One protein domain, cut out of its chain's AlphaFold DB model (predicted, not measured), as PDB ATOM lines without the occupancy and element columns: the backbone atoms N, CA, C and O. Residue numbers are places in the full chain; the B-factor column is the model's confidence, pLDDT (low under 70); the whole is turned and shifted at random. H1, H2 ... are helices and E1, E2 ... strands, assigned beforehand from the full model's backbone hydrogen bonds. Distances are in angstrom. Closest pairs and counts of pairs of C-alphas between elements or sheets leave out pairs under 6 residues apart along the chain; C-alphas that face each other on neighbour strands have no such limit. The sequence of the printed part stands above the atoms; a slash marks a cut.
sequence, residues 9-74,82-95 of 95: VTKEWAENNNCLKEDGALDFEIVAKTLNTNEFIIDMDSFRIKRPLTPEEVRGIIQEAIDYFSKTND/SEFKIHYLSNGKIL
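AT A GLANCE: This is residues 9 to 74 and 82 to 95 of the 95 residues of an uncharacterized protein of Bacillus cereus (UniProt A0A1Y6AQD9). A small, loosely built body of two parallel strands side by side, E1 and E2, with the short helices H1 and H2 beside E1 on the side away from E2, is joined by a strung-out stretch to one long helix, H4, that stands off from it. The little helix H3 follows E1 with no residue between them, and residues 54 to 60 and 62 to 74, most of them in H4, stick out free of the body. The 80 printed residues include four named helices and two named strands, in the order H1, H2, E1, H3, H4, E2; the sheet's order is E1, E2, and the class is mixed, helices and strands. The whole is loose, with a radius of gyration of the C-alphas of 14.8 A and spans of 38 by 35 by 27 A.

HOW THE PARTS SIT: H1, residues 11 to 16, and H2, residues 28 to 35, are close but not clearly touching, with the closest C-alphas, those of Ala 14 and Val 31, 7.6 A apart; they run the same way at a steep tilt of 66 degrees. The closest C-alphas of H2 and E1, residues 39 to 43, are those of Ala 32 and Glu 39, 7.7 A apart. E1 and E2, residues 85 to 90, are parallel neighbours at 20 degrees; N 42 and O 87 are 2.8 A apart and N 87 and O 40 are 3.0 A apart, within hydrogen-bond range. H3, residues 44 to 47, and H1 only just touch, with 3 pairs of C-alphas within 8 A, the closest those of Lys 11 and Ser 46, 5.3 A apart. The closest C-alphas of H3 and E2 are those of Met 44 and Ser 90, 5.5 A apart. H4, residues 55 to 71, touches no helix and is apart from E1. Every O i to N i+4 pair is within hydrogen-bond range in H1, H2 and H4; H3 is too short for such a pair. Residues 89 to 90 of E2 also pair with residues 93 to 94, antiparallel.

IN THESE COORDINATES: H1 begins at C-alpha 11, (-47.476, -33.762, -32.454). H2 is 10.3 A long, E1 13.6 A and E2 16.6 A. H4 is 24.0 A long, from C-alpha 55 at (-56.738, -41.616, -52.905). E2 ends at C-alpha 90, (-36.822, -37.694, -39.128).

THE WHOLE: The C-alphas farthest apart are those of Asn 36 and Pro 55, 40.4 A. Residues 75 to 81 are not printed, and C-alphas 74 and 82 are 20.9 A apart across this cut. The link from H1 to H2 is long. The mean pLDDT of the printed part is 78.6; it is under 70 at residues 49 to 53, 69, 71 to 74 and 82 to 83.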
ATOM      1  N   VAL A   9     -40.252 -31.224 -30.013       88.56
ATOM      2  CA  VAL A   9     -41.667 -30.954 -30.231       88.56
ATOM      3  C   VAL A   9     -42.267 -32.089 -31.053       88.56
ATOM      4  O   VAL A   9     -42.001 -32.223 -32.249       88.56
ATOM      5  N   THR A  10     -43.088 -32.911 -30.404       88.75
ATOM      6  CA  THR A  10     -43.909 -33.941 -31.050       88.75
ATOM      7  C   THR A  10     -45.318 -33.414 -31.318       88.75
ATOM      8  O   THR A  10     -45.750 -32.423 -30.723       88.75
ATOM      9  N   LYS A  11     -46.072 -34.100 -32.185       85.50
ATOM     10  CA  LYS A  11     -47.476 -33.762 -32.454       85.50
ATOM     11  C   LYS A  11     -48.335 -33.810 -31.193       85.50
ATOM     12  O   LYS A  11     -49.062 -32.863 -30.930       85.50
ATOM     13  N   GLU A  12     -48.188 -34.859 -30.390       86.88
ATOM     14  CA  GLU A  12     -48.929 -35.012 -29.133       86.88
ATOM     15  C   GLU A  12     -48.626 -33.872 -28.151       86.88
ATOM     16  O   GLU A  12     -49.529 -33.313 -27.533       86.88
ATOM     17  N   TRP A  13     -47.355 -33.470 -28.033       90.62
ATOM     18  CA  TRP A  13     -46.998 -32.321 -27.204       90.62
ATOM     19  C   TRP A  13     -47.628 -31.030 -27.736       90.62
ATOM     20  O   TRP A  13     -48.150 -30.239 -26.950       90.62
ATOM     21  N   ALA A  14     -47.621 -30.826 -29.055       88.94
ATOM     22  CA  ALA A  14     -48.209 -29.643 -29.672       88.94
ATOM     23  C   ALA A  14     -49.735 -29.587 -29.487       88.94
ATOM     24  O   ALA A  14     -50.268 -28.516 -29.203       88.94
ATOM     25  N   GLU A  15     -50.426 -30.727 -29.569       88.06
ATOM     26  CA  GLU A  15     -51.861 -30.853 -29.270       88.06
ATOM     27  C   GLU A  15     -52.152 -30.501 -27.805       88.06
ATOM     28  O   GLU A  15     -53.008 -29.664 -27.523       88.06
ATOM     29  N   ASN A  16     -51.379 -31.060 -26.870       90.19
ATOM     30  CA  ASN A  16     -51.555 -30.821 -25.436       90.19
ATOM     31  C   ASN A  16     -51.292 -29.364 -25.017       90.19
ATOM     32  O   ASN A  16     -51.840 -28.904 -24.017       90.19
ATOM     33  N   ASN A  17     -50.463 -28.636 -25.771       88.56
ATOM     34  CA  ASN A  17     -50.095 -27.248 -25.478       88.56
ATOM     35  C   ASN A  17     -50.793 -26.228 -26.393       88.56
ATOM     36  O   ASN A  17     -50.397 -25.065 -26.406       88.56
ATOM     37  N   ASN A  18     -51.821 -26.632 -27.152       87.94
ATOM     38  CA  ASN A  18     -52.540 -25.762 -28.100       87.94
ATOM     39  C   ASN A  18     -51.599 -25.014 -29.063       87.94
ATOM     40  O   ASN A  18     -51.805 -23.850 -29.396       87.94
ATOM     41  N   CYS A  19     -50.536 -25.691 -29.488       87.25
ATOM     42  CA  CYS A  19     -49.521 -25.173 -30.400       87.25
ATOM     43  C   CYS A  19     -49.831 -25.507 -31.868       87.25
ATOM     44  O   CYS A  19     -48.954 -25.379 -32.721       87.25
ATOM     45  N   LEU A  20     -51.040 -25.990 -32.161       85.25
ATOM     46  CA  LEU A  20     -51.512 -26.252 -33.515       85.25
ATOM     47  C   LEU A  20     -52.476 -25.152 -33.954       85.25
ATOM     48  O   LEU A  20     -53.330 -24.713 -33.186       85.25
ATOM     49  N   LYS A  21     -52.342 -24.739 -35.208       83.06
ATOM     50  CA  LYS A  21     -53.261 -23.843 -35.905       83.06
ATOM     51  C   LYS A  21     -54.543 -24.581 -36.295       83.06
ATOM     52  O   LYS A  21     -54.624 -25.807 -36.215       83.06
ATOM     53  N   GLU A  22     -55.543 -23.830 -36.756       75.50
ATOM     54  CA  GLU A  22     -56.839 -24.374 -37.194       75.50
ATOM     55  C   GLU A  22     -56.717 -25.369 -38.364       75.50
ATOM     56  O   GLU A  22     -57.541 -26.270 -38.494       75.50
ATOM     57  N   ASP A  23     -55.671 -25.243 -39.184       73.12
ATOM     58  CA  ASP A  23     -55.331 -26.158 -40.282       73.12
ATOM     59  C   ASP A  23     -54.514 -27.388 -39.827       73.12
ATOM     60  O   ASP A  23     -54.161 -28.244 -40.638       73.12
ATOM     61  N   GLY A  24     -54.213 -27.498 -38.529       71.06
ATOM     62  CA  GLY A  24     -53.392 -28.560 -37.949       71.06
ATOM     63  C   GLY A  24     -51.884 -28.364 -38.122       71.06
ATOM     64  O   GLY A  24     -51.117 -29.238 -37.705       71.06
ATOM     65  N   ALA A  25     -51.440 -27.246 -38.707       77.81
ATOM     66  CA  ALA A  25     -50.028 -26.896 -38.794       77.81
ATOM     67  C   ALA A  25     -49.493 -26.397 -37.445       77.81
ATOM     68  O   ALA A  25     -50.234 -25.897 -36.602       77.81
ATOM     69  N   LEU A  26     -48.182 -26.511 -37.233       83.25
ATOM     70  CA  LEU A  26     -47.548 -26.023 -36.011       83.25
ATOM     71  C   LEU A  26     -47.514 -24.485 -35.979       83.25
ATOM     72  O   LEU A  26     -47.152 -23.841 -36.967       83.25
ATOM     73  N   ASP A  27     -47.823 -23.894 -34.828       86.94
ATOM     74  CA  ASP A  27     -47.627 -22.470 -34.571       86.94
ATOM     75  C   ASP A  27     -46.296 -22.225 -33.849       86.94
ATOM     76  O   ASP A  27     -46.183 -22.368 -32.629       86.94
ATOM     77  N   PHE A  28     -45.266 -21.852 -34.612       84.88
ATOM     78  CA  PHE A  28     -43.919 -21.644 -34.078       84.88
ATOM     79  C   PHE A  28     -43.843 -20.545 -33.010       84.88
ATOM     80  O   PHE A  28     -43.023 -20.656 -32.101       84.88
ATOM     81  N   GLU A  29     -44.701 -19.521 -33.066       85.50
ATOM     82  CA  GLU A  29     -44.697 -18.447 -32.069       85.50
ATOM     83  C   GLU A  29     -45.222 -18.944 -30.721       85.50
ATOM     84  O   GLU A  29     -44.671 -18.612 -29.668       85.50
ATOM     85  N   ILE A  30     -46.281 -19.757 -30.740       86.38
ATOM     86  CA  ILE A  30     -46.849 -20.355 -29.524       86.38
ATOM     87  C   ILE A  30     -45.879 -21.383 -28.938       86.38
ATOM     88  O   ILE A  30     -45.674 -21.410 -27.721       86.38
ATOM     89  N   VAL A  31     -45.225 -22.175 -29.788       85.94
ATOM     90  CA  VAL A  31     -44.205 -23.148 -29.370       85.94
ATOM     91  C   VAL A  31     -43.038 -22.442 -28.689       85.94
ATOM     92  O   VAL A  31     -42.668 -22.807 -27.573       85.94
ATOM     93  N   ALA A  32     -42.502 -21.392 -29.315       85.75
ATOM     94  CA  ALA A  32     -41.390 -20.626 -28.767       85.75
ATOM     95  C   ALA A  32     -41.748 -19.956 -27.431       85.75
ATOM     96  O   ALA A  32     -40.946 -19.975 -26.497       85.75
ATOM     97  N   LYS A  33     -42.974 -19.426 -27.298       86.44
ATOM     98  CA  LYS A  33     -43.485 -18.873 -26.030       86.44
ATOM     99  C   LYS A  33     -43.620 -19.941 -24.949       86.44
ATOM    100  O   LYS A  33     -43.209 -19.709 -23.816       86.44
ATOM    101  N   THR A  34     -44.167 -21.102 -25.296       87.38
ATOM    102  CA  THR A  34     -44.374 -22.218 -24.360       87.38
ATOM    103  C   THR A  34     -43.045 -22.777 -23.856       87.38
ATOM    104  O   THR A  34     -42.899 -23.059 -22.670       87.38
ATOM    105  N   LEU A  35     -42.056 -22.903 -24.742       85.38
ATOM    106  CA  LEU A  35     -40.728 -23.417 -24.406       85.38
ATOM    107  C   LEU A  35     -39.762 -22.335 -23.903       85.38
ATOM    108  O   LEU A  35     -38.656 -22.660 -23.473       85.38
ATOM    109  N   ASN A  36     -40.162 -21.061 -23.963       85.75
ATOM    110  CA  ASN A  36     -39.325 -19.900 -23.665       85.75
ATOM    111  C   ASN A  36     -37.957 -19.949 -24.387       85.75
ATOM    112  O   ASN A  36     -36.914 -19.637 -23.811       85.75
ATOM    113  N   THR A  37     -37.959 -20.393 -25.647       83.06
ATOM    114  CA  THR A  37     -36.764 -20.533 -26.492       83.06
ATOM    115  C   THR A  37     -37.124 -20.317 -27.953       83.06
ATOM    116  O   THR A  37     -38.200 -20.701 -28.404       83.06
ATOM    117  N   ASN A  38     -36.182 -19.763 -28.710       84.75
ATOM    118  CA  ASN A  38     -36.288 -19.642 -30.161       84.75
ATOM    119  C   ASN A  38     -35.583 -20.796 -30.894       84.75
ATOM    120  O   ASN A  38     -35.549 -20.798 -32.119       84.75
ATOM    121  N   GLU A  39     -35.004 -21.768 -30.179       86.88
ATOM    122  CA  GLU A  39     -34.347 -22.942 -30.764       86.88
ATOM    123  C   GLU A  39     -34.952 -24.238 -30.210       86.88
ATOM    124  O   GLU A  39     -34.979 -24.441 -28.994       86.88
ATOM    125  N   PHE A  40     -35.449 -25.103 -31.099       87.25
ATOM    126  CA  PHE A  40     -36.089 -26.379 -30.755       87.25
ATOM    127  C   PHE A  40     -36.044 -27.369 -31.930       87.25
ATOM    128  O   PHE A  40     -35.745 -27.001 -33.069       87.25
ATOM    129  N   ILE A  41     -36.319 -28.641 -31.643       88.19
ATOM    130  CA  ILE A  41     -36.359 -29.732 -32.623       88.19
ATOM    131  C   ILE A  41     -37.820 -30.103 -32.887       88.19
ATOM    132  O   ILE A  41     -38.585 -30.243 -31.942       88.19
ATOM    133  N   ILE A  42     -38.217 -30.314 -34.140       88.12
ATOM    134  CA  ILE A  42     -39.539 -30.834 -34.514       88.12
ATOM    135  C   ILE A  42     -39.396 -32.285 -34.954       88.12
ATOM    136  O   ILE A  42     -38.665 -32.576 -35.899       88.12
ATOM    137  N   ASP A  43     -40.126 -33.189 -34.308       86.50
ATOM    138  CA  ASP A  43     -40.191 -34.590 -34.721       86.50
ATOM    139  C   ASP A  43     -41.200 -34.788 -35.851       86.50
ATOM    140  O   ASP A  43     -42.393 -34.991 -35.617       86.50
ATOM    141  N   MET A  44     -40.709 -34.773 -37.091       81.00
ATOM    142  CA  MET A  44     -41.545 -34.956 -38.272       81.00
ATOM    143  C   MET A  44     -42.242 -36.317 -38.297       81.00
ATOM    144  O   MET A  44     -43.323 -36.421 -38.871       81.00
ATOM    145  N   ASP A  45     -41.677 -37.359 -37.679       80.19
ATOM    146  CA  ASP A  45     -42.323 -38.674 -37.647       80.19
ATOM    147  C   ASP A  45     -43.564 -38.683 -36.759       80.19
ATOM    148  O   ASP A  45     -44.535 -39.375 -37.065       80.19
ATOM    149  N   SER A  46     -43.583 -37.862 -35.710       78.81
ATOM    150  CA  SER A  46     -44.789 -37.639 -34.914       78.81
ATOM    151  C   SER A  46     -45.884 -36.906 -35.698       78.81
ATOM    152  O   SER A  46     -47.069 -37.145 -35.459       78.81
ATOM    153  N   PHE A  47     -45.510 -36.041 -36.648       75.31
ATOM    154  CA  PHE A  47     -46.452 -35.341 -37.535       75.31
ATOM    155  C   PHE A  47     -46.843 -36.153 -38.771       75.31
ATOM    156  O   PHE A  47     -47.819 -35.810 -39.444       75.31
ATOM    157  N   ARG A  48     -46.139 -37.253 -39.065       70.44
ATOM    158  CA  ARG A  48     -46.512 -38.149 -40.157       70.44
ATOM    159  C   ARG A  48     -47.876 -38.765 -39.894       70.44
ATOM    160  O   ARG A  48     -48.193 -39.267 -38.815       70.44
ATOM    161  N   ILE A  49     -48.683 -38.766 -40.944       62.72
ATOM    162  CA  ILE A  49     -49.994 -39.397 -40.958       62.72
ATOM    163  C   ILE A  49     -49.766 -40.906 -40.798       62.72
ATOM    164  O   ILE A  49     -49.312 -41.580 -41.716       62.72
ATOM    165  N   LYS A  50     -50.050 -41.439 -39.602       57.66
ATOM    166  CA  LYS A  50     -49.884 -42.870 -39.275       57.66
ATOM    167  C   LYS A  50     -50.833 -43.782 -40.065       57.66
ATOM    168  O   LYS A  50     -50.644 -44.996 -40.065       57.66
ATOM    169  N   ARG A  51     -51.858 -43.218 -40.716       61.50
ATOM    170  CA  ARG A  51     -52.804 -43.958 -41.558       61.50
ATOM    171  C   ARG A  51     -52.438 -43.839 -43.040       61.50
ATOM    172  O   ARG A  51     -51.984 -42.776 -43.459       61.50
ATOM    173  N   PRO A  52     -52.671 -44.882 -43.851       61.31
ATOM    174  CA  PRO A  52     -52.633 -44.727 -45.296       61.31
ATOM    175  C   PRO A  52     -53.631 -43.637 -45.701       61.31
ATOM    176  O   PRO A  52     -54.800 -43.684 -45.316       61.31
ATOM    177  N   LEU A  53     -53.139 -42.644 -46.435       68.06
ATOM    178  CA  LEU A  53     -53.965 -41.601 -47.030       68.06
ATOM    179  C   LEU A  53     -54.938 -42.228 -48.027       68.06
ATOM    180  O   LEU A  53     -54.560 -43.127 -48.788       68.06
ATOM    181  N   THR A  54     -56.180 -41.751 -48.051       75.75
ATOM    182  CA  THR A  54     -57.107 -42.163 -49.107       75.75
ATOM    183  C   THR A  54     -56.664 -41.569 -50.450       75.75
ATOM    184  O   THR A  54     -56.006 -40.526 -50.489       75.75
ATOM    185  N   PRO A  55     -57.037 -42.181 -51.588       78.50
ATOM    186  CA  PRO A  55     -56.738 -41.616 -52.905       78.50
ATOM    187  C   PRO A  55     -57.264 -40.184 -53.094       78.50
ATOM    188  O   PRO A  55     -56.692 -39.423 -53.871       78.50
ATOM    189  N   GLU A  56     -58.340 -39.816 -52.397       78.44
ATOM    190  CA  GLU A  56     -58.922 -38.471 -52.419       78.44
ATOM    191  C   GLU A  56     -58.050 -37.468 -51.657       78.44
ATOM    192  O   GLU A  56     -57.748 -36.406 -52.194       78.44
ATOM    193  N   GLU A  57     -57.564 -37.832 -50.464       73.75
ATOM    194  CA  GLU A  57     -56.629 -37.003 -49.691       73.75
ATOM    195  C   GLU A  57     -55.305 -36.812 -50.442       73.75
ATOM    196  O   GLU A  57     -54.792 -35.699 -50.525       73.75
ATOM    197  N   VAL A  58     -54.780 -37.877 -51.061       77.50
ATOM    198  CA  VAL A  58     -53.565 -37.797 -51.891       77.50
ATOM    199  C   VAL A  58     -53.768 -36.839 -53.062       77.50
ATOM    200  O   VAL A  58     -52.895 -36.022 -53.342       77.50
ATOM    201  N   ARG A  59     -54.915 -36.910 -53.748       77.56
ATOM    202  CA  ARG A  59     -55.235 -35.985 -54.846       77.56
ATOM    203  C   ARG A  59     -55.348 -34.544 -54.361       77.56
ATOM    204  O   ARG A  59     -54.842 -33.671 -55.053       77.56
ATOM    205  N   GLY A  60     -55.951 -34.313 -53.195       76.88
ATOM    206  CA  GLY A  60     -56.012 -32.994 -52.563       76.88
ATOM    207  C   GLY A  60     -54.619 -32.421 -52.309       76.88
ATOM    208  O   GLY A  60     -54.298 -31.362 -52.833       76.88
ATOM    209  N   ILE A  61     -53.752 -33.182 -51.631       79.88
ATOM    210  CA  ILE A  61     -52.371 -32.774 -51.317       79.88
ATOM    211  C   ILE A  61     -51.567 -32.492 -52.592       79.88
ATOM    212  O   ILE A  61     -50.848 -31.498 -52.672       79.88
ATOM    213  N   ILE A  62     -51.678 -33.360 -53.604       78.00
ATOM    214  CA  ILE A  62     -50.985 -33.168 -54.883       78.00
ATOM    215  C   ILE A  62     -51.508 -31.914 -55.589       78.00
ATOM    216  O   ILE A  62     -50.706 -31.146 -56.113       78.00
ATOM    217  N   GLN A  63     -52.823 -31.693 -55.603       78.50
ATOM    218  CA  GLN A  63     -53.416 -30.517 -56.233       78.50
ATOM    219  C   GLN A  63     -52.996 -29.233 -55.513       78.50
ATOM    220  O   GLN A  63     -52.576 -28.296 -56.178       78.50
ATOM    221  N   GLU A  64     -53.011 -29.206 -54.177       77.69
ATOM    222  CA  GLU A  64     -52.517 -28.074 -53.384       77.69
ATOM    223  C   GLU A  64     -51.033 -27.796 -53.634       77.69
ATOM    224  O   GLU A  64     -50.646 -26.640 -53.801       77.69
ATOM    225  N   ALA A  65     -50.203 -28.839 -53.726       76.38
ATOM    226  CA  ALA A  65     -48.795 -28.687 -54.072       76.38
ATOM    227  C   ALA A  65     -48.627 -28.108 -55.485       76.38
ATOM    228  O   ALA A  65     -47.853 -27.172 -55.678       76.38
ATOM    229  N   ILE A  66     -49.371 -28.622 -56.471       77.56
ATOM    230  CA  ILE A  66     -49.358 -28.100 -57.844       77.56
ATOM    231  C   ILE A  66     -49.808 -26.637 -57.864       77.56
ATOM    232  O   ILE A  66     -49.148 -25.825 -58.504       77.56
ATOM    233  N   ASP A  67     -50.887 -26.281 -57.167       78.69
ATOM    234  CA  ASP A  67     -51.392 -24.911 -57.064       78.69
ATOM    235  C   ASP A  67     -50.383 -23.974 -56.389       78.69
ATOM    236  O   ASP A  67     -50.179 -22.853 -56.859       78.69
ATOM    237  N   TYR A  68     -49.717 -24.431 -55.326       71.38
ATOM    238  CA  TYR A  68     -48.649 -23.690 -54.657       71.38
ATOM    239  C   TYR A  68     -47.500 -23.403 -55.629       71.38
ATOM    240  O   TYR A  68     -47.172 -22.239 -55.859       71.38
ATOM    241  N   PHE A  69     -46.964 -24.439 -56.285       67.88
ATOM    242  CA  PHE A  69     -45.858 -24.289 -57.236       67.88
ATOM    243  C   PHE A  69     -46.245 -23.524 -58.507       67.88
ATOM    244  O   PHE A  69     -45.417 -22.815 -59.079       67.88
ATOM    245  N   SER A  70     -47.504 -23.622 -58.935       70.12
ATOM    246  CA  SER A  70     -48.024 -22.886 -60.093       70.12
ATOM    247  C   SER A  70     -48.224 -21.400 -59.789       70.12
ATOM    248  O   SER A  70     -48.110 -20.576 -60.694       70.12
ATOM    249  N   LYS A  71     -48.497 -21.036 -58.528       64.50
ATOM    250  CA  LYS A  71     -48.599 -19.638 -58.078       64.50
ATOM    251  C   LYS A  71     -47.242 -19.003 -57.773       64.50
ATOM    252  O   LYS A  71     -47.126 -17.787 -57.874       64.50
ATOM    253  N   THR A  72     -46.207 -19.779 -57.455       55.97
ATOM    254  CA  THR A  72     -44.860 -19.269 -57.123       55.97
ATOM    255  C   THR A  72     -43.976 -18.943 -58.337       55.97
ATOM    256  O   THR A  72     -42.753 -18.972 -58.233       55.97
ATOM    257  N   ASN A  73     -44.560 -18.591 -59.487       52.41
ATOM    258  CA  ASN A  73     -43.807 -17.979 -60.596       52.41
ATOM    259  C   ASN A  73     -43.490 -16.487 -60.352       52.41
ATOM    260  O   ASN A  73     -42.840 -15.851 -61.178       52.41
ATOM    261  N   ASP A  74     -43.932 -15.944 -59.216       50.19
ATOM    262  CA  ASP A  74     -43.656 -14.587 -58.759       50.19
ATOM    263  C   ASP A  74     -42.677 -14.647 -57.577       50.19
ATOM    264  O   ASP A  74     -43.021 -15.143 -56.506       50.19
ATOM    265  N   SER A  82     -35.674 -16.252 -40.212       56.09
ATOM    266  CA  SER A  82     -36.596 -16.768 -39.215       56.09
ATOM    267  C   SER A  82     -35.937 -16.562 -37.857       56.09
ATOM    268  O   SER A  82     -34.829 -17.045 -37.629       56.09
ATOM    269  N   GLU A  83     -36.590 -15.820 -36.961       69.88
ATOM    270  CA  GLU A  83     -36.096 -15.627 -35.588       69.88
ATOM    271  C   GLU A  83     -35.967 -16.966 -34.843       69.88
ATOM    272  O   GLU A  83     -35.238 -17.067 -33.856       69.88
ATOM    273  N   PHE A  84     -36.644 -18.000 -35.351       77.19
ATOM    274  CA  PHE A  84     -36.632 -19.362 -34.846       77.19
ATOM    275  C   PHE A  84     -35.584 -20.218 -35.561       77.19
ATOM    276  O   PHE A  84     -35.590 -20.358 -36.785       77.19
ATOM    277  N   LYS A  85     -34.724 -20.862 -34.775       83.19
ATOM    278  CA  LYS A  85     -33.778 -21.870 -35.238       83.19
ATOM    279  C   LYS A  85     -34.385 -23.254 -35.023       83.19
ATOM    280  O   LYS A  85     -34.322 -23.825 -33.938       83.19
ATOM    281  N   ILE A  86     -35.020 -23.763 -36.069       84.50
ATOM    282  CA  ILE A  86     -35.774 -25.015 -36.028       84.50
ATOM    283  C   ILE A  86     -34.924 -26.129 -36.632       84.50
ATOM    284  O   ILE A  86     -34.433 -26.002 -37.751       84.50
ATOM    285  N   HIS A  87     -34.779 -27.225 -35.896       84.69
ATOM    286  CA  HIS A  87     -34.145 -28.453 -36.376       84.69
ATOM    287  C   HIS A  87     -35.216 -29.502 -36.645       84.69
ATOM    288  O   HIS A  87     -36.185 -29.593 -35.894       84.69
ATOM    289  N   TYR A  88     -35.050 -30.324 -37.675       84.12
ATOM    290  CA  TYR A  88     -36.038 -31.347 -38.016       84.12
ATOM    291  C   TYR A  88     -35.492 -32.728 -37.690       84.12
ATOM    292  O   TYR A  88     -34.421 -33.096 -38.153       84.12
ATOM    293  N   LEU A  89     -36.229 -33.510 -36.907       83.69
ATOM    294  CA  LEU A  89     -35.927 -34.911 -36.642       83.69
ATOM    295  C   LEU A  89     -36.787 -35.784 -37.564       83.69
ATOM    296  O   LEU A  89     -38.008 -35.643 -37.600       83.69
ATOM    297  N   SER A  90     -36.148 -36.678 -38.320       82.69
ATOM    298  CA  SER A  90     -36.822 -37.694 -39.128       82.69
ATOM    299  C   SER A  90     -36.043 -39.005 -39.149       82.69
ATOM    300  O   SER A  90     -34.821 -39.034 -39.282       82.69
ATOM    301  N   ASN A  91     -36.759 -40.114 -39.008       79.56
ATOM    302  CA  ASN A  91     -36.255 -41.463 -38.806       79.56
ATOM    303  C   ASN A  91     -35.167 -41.526 -37.712       79.56
ATOM    304  O   ASN A  91     -34.152 -42.208 -37.871       79.56
ATOM    305  N   GLY A  92     -35.352 -40.768 -36.623       74.50
ATOM    306  CA  GLY A  92     -34.394 -40.678 -35.515       74.50
ATOM    307  C   GLY A  92     -33.084 -39.947 -35.843       74.50
ATOM    308  O   GLY A  92     -32.121 -40.069 -35.086       74.50
ATOM    309  N   LYS A  93     -33.016 -39.206 -36.956       77.94
ATOM    310  CA  LYS A  93     -31.857 -38.392 -37.353       77.94
ATOM    311  C   LYS A  93     -32.261 -36.936 -37.532       77.94
ATOM    312  O   LYS A  93     -33.320 -36.659 -38.084       77.94
ATOM    313  N   ILE A  94     -31.418 -36.022 -37.060       77.56
ATOM    314  CA  ILE A  94     -31.608 -34.587 -37.284       77.56
ATOM    315  C   ILE A  94     -31.149 -34.267 -38.714       77.56
ATOM    316  O   ILE A  94     -30.078 -34.726 -39.122       77.56
ATOM    317  N   LEU A  95     -31.996 -33.562 -39.463       74.06
ATOM    318  CA  LEU A  95     -31.787 -33.114 -40.842       74.06
ATOM    319  C   LEU A  95     -31.136 -31.732 -40.890       74.06
ATOM    320  O   LEU A  95     -31.488 -30.887 -40.035       74.06
TER     321      LEU A  95